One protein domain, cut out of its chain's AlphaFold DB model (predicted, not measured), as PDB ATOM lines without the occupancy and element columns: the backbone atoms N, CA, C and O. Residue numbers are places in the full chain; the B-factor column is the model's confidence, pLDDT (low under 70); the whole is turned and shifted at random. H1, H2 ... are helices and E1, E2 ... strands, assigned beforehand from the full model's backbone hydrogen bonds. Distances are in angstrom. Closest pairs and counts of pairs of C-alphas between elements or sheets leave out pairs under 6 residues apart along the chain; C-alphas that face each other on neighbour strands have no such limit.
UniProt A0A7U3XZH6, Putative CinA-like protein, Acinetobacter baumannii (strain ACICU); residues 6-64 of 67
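Overview. This is residues 6 to 64 of the 67 residues of the protein "Putative CinA-like protein" of Acinetobacter baumannii (strain ACICU) (UniProt A0A7U3XZH6). A two-stranded antiparallel ribbon, the hairpin of E1 and E2, has the longer helix H2 packed over one of its faces, while the short helix H1 packs on the beginning of H2, away from the ribbon. The other face of the ribbon is bare, and a long loop, residues 41 to 56, lies at the end of the ribbon where E1 ends and E2 begins. The printed part has 59 residues, with two named helices and two named strands in the order H1, H2, E1, E2, and its class is mixed, helices and strands. It is only just compact, close to loose, with a radius of gyration of the C-alphas of 12.4 A, and its outline is elongated, spanning 37 by 23 by 15 A.

Along the chain. H1 comprises residues 6 to 11 and begins with C-alpha 6 at (34.557, -21.599, 35.049). H2 follows at residues 16 to 29, 20.1 A from first to last C-alpha, beginning at (27.017, -12.939, 44.248). E1 is residues 34 to 40 and measures 20.2 A. E2 is residues 57 to 63, measures 20.0 A and ends with C-alpha 63 at (35.663, -0.282, 51.821).

Arrangement. H1 and H2 form a helical hairpin and touch, H2 with residues 17 to 18 alone. Their closest C-alphas, those of Ile 8 and Val 18, are 6.8 A apart. They run opposite ways at a steep tilt of 39 degrees. H1 is apart from both E1 and E2. The closest C-alphas of H2 and E1, those of Thr 19 and Cys 38, are 5.6 A apart; those of H2 and E2, Met 16 and Phe 58, are also 5.6 A apart. E1 and E2 form a hairpin of antiparallel neighbour strands, with 170 degrees between their directions. The C-alphas of Gly 40 and Phe 57, which face each other, are 4.1 A apart. N 35 and O 62 at 2.9 A, and N 58 and O 39 at 2.8 A, are within hydrogen-bond range. In H1 every O i to N i+4 pair is within hydrogen-bond range; in H2, 9 of 10 are.

Size, cuts and confidence. The two C-alphas farthest apart, those of His 31 and Pro 50, are 38.1 A apart. The printed part has no cut. The links from H1 to H2 and from H2 to E1 are tight, with 4 residues each, and the link from E1 to E2 is long, with 16 residues. The mean pLDDT of the printed part is 97.3, and no printed residue is under 70.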
ATOM      1  N   GLU A   6      35.029 -20.559  34.118       98.44
ATOM      2  CA  GLU A   6      34.557 -21.599  35.049       98.44
ATOM      3  C   GLU A   6      33.647 -21.019  36.151       98.44
ATOM      4  O   GLU A   6      32.632 -21.611  36.526       98.44
ATOM      5  N   LEU A   7      33.984 -19.830  36.667       98.38
ATOM      6  CA  LEU A   7      33.186 -19.165  37.700       98.38
ATOM      7  C   LEU A   7      31.831 -18.713  37.143       98.38
ATOM      8  O   LEU A   7      30.807 -18.856  37.816       98.38
ATOM      9  N   ILE A   8      31.828 -18.181  35.919       98.25
ATOM     10  CA  ILE A   8      30.617 -17.736  35.225       98.25
ATOM     11  C   ILE A   8      29.748 -18.936  34.848       98.25
ATOM     12  O   ILE A   8      28.542 -18.878  35.038       98.25
ATOM     13  N   GLU A   9      30.317 -20.037  34.372       98.19
ATOM     14  CA  GLU A   9      29.554 -21.245  34.046       98.19
ATOM     15  C   GLU A   9      28.902 -21.848  35.291       98.19
ATOM     16  O   GLU A   9      27.730 -22.225  35.268       98.19
ATOM     17  N   LYS A  10      29.633 -21.886  36.410       98.44
ATOM     18  CA  LYS A  10      29.139 -22.469  37.660       98.44
ATOM     19  C   LYS A  10      28.070 -21.624  38.348       98.44
ATOM     20  O   LYS A  10      27.151 -22.180  38.945       98.44
ATOM     21  N   TYR A  11      28.213 -20.298  38.329       98.19
ATOM     22  CA  TYR A  11      27.363 -19.403  39.122       98.19
ATOM     23  C   TYR A  11      26.515 -18.441  38.300       98.19
ATOM     24  O   TYR A  11      25.624 -17.819  38.870       98.19
ATOM     25  N   THR A  12      26.718 -18.355  36.986       98.19
ATOM     26  CA  THR A  12      26.187 -17.325  36.073       98.19
ATOM     27  C   THR A  12      26.772 -15.934  36.336       98.19
ATOM     28  O   THR A  12      27.227 -15.634  37.443       98.19
ATOM     29  N   ALA A  13      26.778 -15.073  35.312       97.56
ATOM     30  CA  ALA A  13      27.289 -13.706  35.435       97.56
ATOM     31  C   ALA A  13      26.504 -12.903  36.486       97.56
ATOM     32  O   ALA A  13      27.089 -12.171  37.276       97.56
ATOM     33  N   GLU A  14      25.184 -13.087  36.544       98.00
ATOM     34  CA  GLU A  14      24.294 -12.478  37.528       98.00
ATOM     35  C   GLU A  14      24.256 -13.309  38.819       98.00
ATOM     36  O   GLU A  14      23.298 -14.048  39.080       98.00
ATOM     37  N   SER A  15      25.322 -13.203  39.617       98.06
ATOM     38  CA  SER A  15      25.488 -13.917  40.887       98.06
ATOM     39  C   SER A  15      26.336 -13.156  41.901       98.06
ATOM     40  O   SER A  15      27.131 -12.276  41.560       98.06
ATOM     41  N   MET A  16      26.209 -13.527  43.178       98.38
ATOM     42  CA  MET A  16      27.017 -12.939  44.248       98.38
ATOM     43  C   MET A  16      28.512 -13.242  44.065       98.38
ATOM     44  O   MET A  16      29.348 -12.369  44.272       98.38
ATOM     45  N   GLN A  17      28.848 -14.458  43.639       98.50
ATOM     46  CA  GLN A  17      30.215 -14.941  43.454       98.50
ATOM     47  C   GLN A  17      30.949 -14.114  42.399       98.50
ATOM     48  O   GLN A  17      32.035 -13.602  42.664       98.50
ATOM     49  N   VAL A  18      30.324 -13.921  41.234       98.50
ATOM     50  CA  VAL A  18      30.882 -13.076  40.172       98.50
ATOM     51  C   VAL A  18      30.958 -11.617  40.628       98.50
ATOM     52  O   VAL A  18      31.975 -10.963  40.408       98.50
ATOM     53  N   THR A  19      29.942 -11.118  41.338       98.38
ATOM     54  CA  THR A  19      29.929  -9.735  41.846       98.38
ATOM     55  C   THR A  19      31.063  -9.463  42.846       98.38
ATOM     56  O   THR A  19      31.676  -8.399  42.812       98.38
ATOM     57  N   VAL A  20      31.390 -10.419  43.721       98.44
ATOM     58  CA  VAL A  20      32.543 -10.323  44.635       98.44
ATOM     59  C   VAL A  20      33.861 -10.413  43.866       98.44
ATOM     60  O   VAL A  20      34.780  -9.637  44.130       98.44
ATOM     61  N   GLU A  21      33.956 -11.304  42.881       98.38
ATOM     62  CA  GLU A  21      35.176 -11.447  42.086       98.38
ATOM     63  C   GLU A  21      35.477 -10.192  41.253       98.38
ATOM     64  O   GLU A  21      36.637  -9.812  41.100       98.38
ATOM     65  N   MET A  22      34.448  -9.463  40.808       98.25
ATOM     66  CA  MET A  22      34.619  -8.137  40.204       98.25
ATOM     67  C   MET A  22      35.314  -7.147  41.148       98.25
ATOM     68  O   MET A  22      36.127  -6.349  40.689       98.25
ATOM     69  N   ILE A  23      35.066  -7.195  42.461       97.75
ATOM     70  CA  ILE A  23      35.814  -6.366  43.421       97.75
ATOM     71  C   ILE A  23      37.271  -6.817  43.505       97.75
ATOM     72  O   ILE A  23      38.164  -5.971  43.496       97.75
ATOM     73  N   ASN A  24      37.527  -8.126  43.583       97.00
ATOM     74  CA  ASN A  24      38.892  -8.657  43.658       97.00
ATOM     75  C   ASN A  24      39.707  -8.246  42.426       97.00
ATOM     76  O   ASN A  24      40.778  -7.657  42.563       97.00
ATOM     77  N   LYS A  25      39.145  -8.432  41.227       97.31
ATOM     78  CA  LYS A  25      39.754  -7.977  39.971       97.31
ATOM     79  C   LYS A  25      39.814  -6.461  39.849       97.31
ATOM     80  O   LYS A  25      40.768  -5.941  39.284       97.31
ATOM     81  N   GLY A  26      38.845  -5.737  40.398       96.38
ATOM     82  CA  GLY A  26      38.885  -4.280  40.481       96.38
ATOM     83  C   GLY A  26      40.104  -3.777  41.257       96.38
ATOM     84  O   GLY A  26      40.788  -2.878  40.779       96.38
ATOM     85  N   LYS A  27      40.419  -4.401  42.398       95.19
ATOM     86  CA  LYS A  27      41.597  -4.072  43.225       95.19
ATOM     87  C   LYS A  27      42.928  -4.342  42.522       95.19
ATOM     88  O   LYS A  27      43.907  -3.664  42.812       95.19
ATOM     89  N   GLU A  28      42.974  -5.331  41.627       95.56
ATOM     90  CA  GLU A  28      44.151  -5.608  40.789       95.56
ATOM     91  C   GLU A  28      44.351  -4.529  39.705       95.56
ATOM     92  O   GLU A  28      45.477  -4.297  39.274       95.56
ATOM     93  N   LEU A  29      43.273  -3.870  39.258       94.88
ATOM     94  CA  LEU A  29      43.304  -2.876  38.177       94.88
ATOM     95  C   LEU A  29      43.534  -1.442  38.661       94.88
ATOM     96  O   LEU A  29      44.155  -0.651  37.953       94.88
ATOM     97  N   LEU A  30      42.990  -1.082  39.821       93.12
ATOM     98  CA  LEU A  30      43.131   0.249  40.400       93.12
ATOM     99  C   LEU A  30      43.095   0.197  41.925       93.12
ATOM    100  O   LEU A  30      42.427  -0.646  42.515       93.12
ATOM    101  N   HIS A  31      43.763   1.160  42.556       92.81
ATOM    102  CA  HIS A  31      43.715   1.358  43.999       92.81
ATOM    103  C   HIS A  31      42.682   2.435  44.347       92.81
ATOM    104  O   HIS A  31      42.953   3.626  44.234       92.81
ATOM    105  N   ALA A  32      41.501   2.000  44.774       95.00
ATOM    106  CA  ALA A  32      40.460   2.840  45.355       95.00
ATOM    107  C   ALA A  32      40.255   2.540  46.849       95.00
ATOM    108  O   ALA A  32      40.634   1.471  47.342       95.00
ATOM    109  N   ASP A  33      39.608   3.467  47.552       96.12
ATOM    110  CA  ASP A  33      39.173   3.274  48.941       96.12
ATOM    111  C   ASP A  33      37.783   2.631  49.030       96.12
ATOM    112  O   ASP A  33      37.477   1.933  49.995       96.12
ATOM    113  N   LEU A  34      36.954   2.805  47.998       97.06
ATOM    114  CA  LEU A  34      35.623   2.217  47.890       97.06
ATOM    115  C   LEU A  34      35.471   1.516  46.541       97.06
ATOM    116  O   LEU A  34      35.684   2.117  45.490       97.06
ATOM    117  N   TYR A  35      35.044   0.258  46.582       97.94
ATOM    118  CA  TYR A  35      34.683  -0.524  45.408       97.94
ATOM    119  C   TYR A  35      33.234  -0.940  45.551       97.94
ATOM    120  O   TYR A  35      32.832  -1.482  46.582       97.94
ATOM    121  N   VAL A  36      32.474  -0.717  44.490       98.00
ATOM    122  CA  VAL A  36      31.109  -1.206  44.352       98.00
ATOM    123  C   VAL A  36      31.054  -1.984  43.053       98.00
ATOM    124  O   VAL A  36      31.423  -1.466  42.000       98.00
ATOM    125  N   ALA A  37      30.617  -3.232  43.132       98.19
ATOM    126  CA  ALA A  37      30.337  -4.054  41.967       98.19
ATOM    127  C   ALA A  37      28.876  -4.476  42.004       98.19
ATOM    128  O   ALA A  37      28.319  -4.701  43.082       98.19
ATOM    129  N   CYS A  38      28.262  -4.599  40.835       98.25
ATOM    130  CA  CYS A  38      26.925  -5.147  40.712       98.25
ATOM    131  C   CYS A  38      26.776  -5.972  39.436       98.25
ATOM    132  O   CYS A  38      27.425  -5.714  38.422       98.25
ATOM    133  N   THR A  39      25.893  -6.958  39.512       98.06
ATOM    134  CA  THR A  39      25.403  -7.742  38.380       98.06
ATOM    135  C   THR A  39      23.894  -7.892  38.540       98.06
ATOM    136  O   THR A  39      23.370  -7.806  39.653       98.06
ATOM    137  N   GLY A  40      23.157  -8.074  37.450       98.06
ATOM    138  CA  GLY A  40      21.707  -8.165  37.561       98.06
ATOM    139  C   GLY A  40      21.008  -8.481  36.254       98.06
ATOM    140  O   GLY A  40      21.532  -8.250  35.167       98.06
ATOM    141  N   LEU A  41      19.792  -8.998  36.387       98.31
ATOM    142  CA  LEU A  41      18.942  -9.404  35.276       98.31
ATOM    143  C   LEU A  41      18.034  -8.241  34.869       98.31
ATOM    144  O   LEU A  41      16.911  -8.124  35.353       98.31
ATOM    145  N   LEU A  42      18.507  -7.363  33.980       95.94
ATOM    146  CA  LEU A  42      17.730  -6.191  33.538       95.94
ATOM    147  C   LEU A  42      16.543  -6.558  32.631       95.94
ATOM    148  O   LEU A  42      15.557  -5.827  32.568       95.94
ATOM    149  N   LYS A  43      16.655  -7.663  31.890       95.50
ATOM    150  CA  LYS A  43      15.639  -8.166  30.959       95.50
ATOM    151  C   LYS A  43      15.738  -9.689  30.836       95.50
ATOM    152  O   LYS A  43      16.690 -10.284  31.325       95.50
ATOM    153  N   LYS A  44      14.762 -10.287  30.151       96.38
ATOM    154  CA  LYS A  44      14.735 -11.723  29.818       96.38
ATOM    155  C   LYS A  44      15.889 -12.126  28.888       96.38
ATOM    156  O   LYS A  44      16.356 -11.299  28.098       96.38
ATOM    157  N   GLY A  45      16.243 -13.408  28.914       95.19
ATOM    158  CA  GLY A  45      17.270 -14.039  28.084       95.19
ATOM    159  C   GLY A  45      18.662 -14.069  28.716       95.19
ATOM    160  O   GLY A  45      19.635 -14.275  27.996       95.19
ATOM    161  N   GLY A  46      18.761 -13.808  30.019       95.25
ATOM    162  CA  GLY A  46      19.982 -13.965  30.795       95.25
ATOM    163  C   GLY A  46      19.977 -15.306  31.524       95.25
ATOM    164  O   GLY A  46      19.642 -16.347  30.963       95.25
ATOM    165  N   SER A  47      20.356 -15.269  32.795       97.31
ATOM    166  CA  SER A  47      20.396 -16.431  33.683       97.31
ATOM    167  C   SER A  47      19.188 -16.524  34.621       97.31
ATOM    168  O   SER A  47      19.310 -17.018  35.748       97.31
ATOM    169  N   GLU A  48      18.038 -15.989  34.205       98.19
ATOM    170  CA  GLU A  48      16.839 -16.013  35.032       98.19
ATOM    171  C   GLU A  48      16.347 -17.441  35.322       98.19
ATOM    172  O   GLU A  48      16.325 -18.311  34.453       98.19
ATOM    173  N   THR A  49      15.901 -17.662  36.556       97.50
ATOM    174  CA  THR A  49      15.180 -18.867  37.000       97.50
ATOM    175  C   THR A  49      13.950 -18.442  37.813       97.50
ATOM    176  O   THR A  49      13.821 -17.257  38.135       97.50
ATOM    177  N   PRO A  50      13.031 -19.353  38.180       97.75
ATOM    178  CA  PRO A  50      11.926 -19.009  39.080       97.75
ATOM    179  C   PRO A  50      12.384 -18.405  40.422       97.75
ATOM    180  O   PRO A  50      11.729 -17.513  40.953       97.75
ATOM    181  N   GLU A  51      13.530 -18.843  40.943       97.25
ATOM    182  CA  GLU A  51      14.131 -18.382  42.203       97.25
ATOM    183  C   GLU A  51      15.011 -17.133  42.025       97.25
ATOM    184  O   GLU A  51      15.285 -16.418  42.989       97.25
ATOM    185  N   LYS A  52      15.448 -16.864  40.790       97.31
ATOM    186  CA  LYS A  52      16.275 -15.721  40.387       97.31
ATOM    187  C   LYS A  52      15.630 -15.015  39.183       97.31
ATOM    188  O   LYS A  52      16.138 -15.138  38.067       97.31
ATOM    189  N   PRO A  53      14.474 -14.349  39.358       98.25
ATOM    190  CA  PRO A  53      13.723 -13.777  38.244       98.25
ATOM    191  C   PRO A  53      14.395 -12.534  37.640       98.25
ATOM    192  O   PRO A  53      15.304 -11.928  38.211       98.25
ATOM    193  N   VAL A  54      13.892 -12.093  36.481       98.50
ATOM    194  CA  VAL A  54      14.222 -10.766  35.934       98.50
ATOM    195  C   VAL A  54      13.943  -9.697  36.993       98.50
ATOM    196  O   VAL A  54      12.888  -9.695  37.625       98.50
ATOM    197  N   GLY A  55      14.896  -8.789  37.181       98.00
ATOM    198  CA  GLY A  55      14.905  -7.802  38.256       98.00
ATOM    199  C   GLY A  55      15.757  -8.204  39.462       98.00
ATOM    200  O   GLY A  55      16.029  -7.346  40.299       98.00
ATOM    201  N   THR A  56      16.236  -9.450  39.560       98.38
ATOM    202  CA  THR A  56      17.224  -9.808  40.586       98.38
ATOM    203  C   THR A  56      18.547  -9.093  40.327       98.38
ATOM    204  O   THR A  56      19.083  -9.116  39.218       98.38
ATOM    205  N   PHE A  57      19.081  -8.479  41.381       98.19
ATOM    206  CA  PHE A  57      20.355  -7.775  41.391       98.19
ATOM    207  C   PHE A  57      21.218  -8.255  42.552       98.19
ATOM    208  O   PHE A  57      20.734  -8.445  43.668       98.19
ATOM    209  N   PHE A  58      22.511  -8.384  42.289       98.50
ATOM    210  CA  PHE A  58      23.547  -8.601  43.284       98.50
ATOM    211  C   PHE A  58      24.433  -7.366  43.322       98.50
ATOM    212  O   PHE A  58      24.792  -6.817  42.281       98.50
ATOM    213  N   TYR A  59      24.797  -6.934  44.521       98.38
ATOM    214  CA  TYR A  59      25.786  -5.889  44.720       98.38
ATOM    215  C   TYR A  59      26.735  -6.298  45.840       98.38
ATOM    216  O   TYR A  59      26.335  -6.926  46.820       98.38
ATOM    217  N   SER A  60      28.001  -5.941  45.681       98.06
ATOM    218  CA  SER A  60      29.026  -6.090  46.703       98.06
ATOM    219  C   SER A  60      29.701  -4.744  46.905       98.06
ATOM    220  O   SER A  60      29.872  -3.974  45.956       98.06
ATOM    221  N   ILE A  61      30.052  -4.448  48.153       98.12
ATOM    222  CA  ILE A  61      30.707  -3.205  48.543       98.12
ATOM    223  C   ILE A  61      31.920  -3.576  49.384       98.12
ATOM    224  O   ILE A  61      31.799  -4.283  50.383       98.12
ATOM    225  N   TYR A  62      33.087  -3.085  48.986       97.81
ATOM    226  CA  TYR A  62      34.309  -3.182  49.769       97.81
ATOM    227  C   TYR A  62      34.826  -1.782  50.063       97.81
ATOM    228  O   TYR A  62      35.059  -0.996  49.145       97.81
ATOM    229  N   TYR A  63      35.041  -1.506  51.343       96.12
ATOM    230  CA  TYR A  63      35.663  -0.282  51.821       96.12
ATOM    231  C   TYR A  63      37.012  -0.615  52.458       96.12
ATOM    232  O   TYR A  63      37.100  -1.468  53.346       96.12
ATOM    233  N   LYS A  64      38.072   0.045  51.992       92.62
ATOM    234  CA  LYS A  64      39.404  -0.047  52.576       92.62
ATOM    235  C   LYS A  64      39.443   0.847  53.812       92.62
ATOM    236  O   LYS A  64      39.403   2.067  53.708       92.62
TER     237      LYS A  64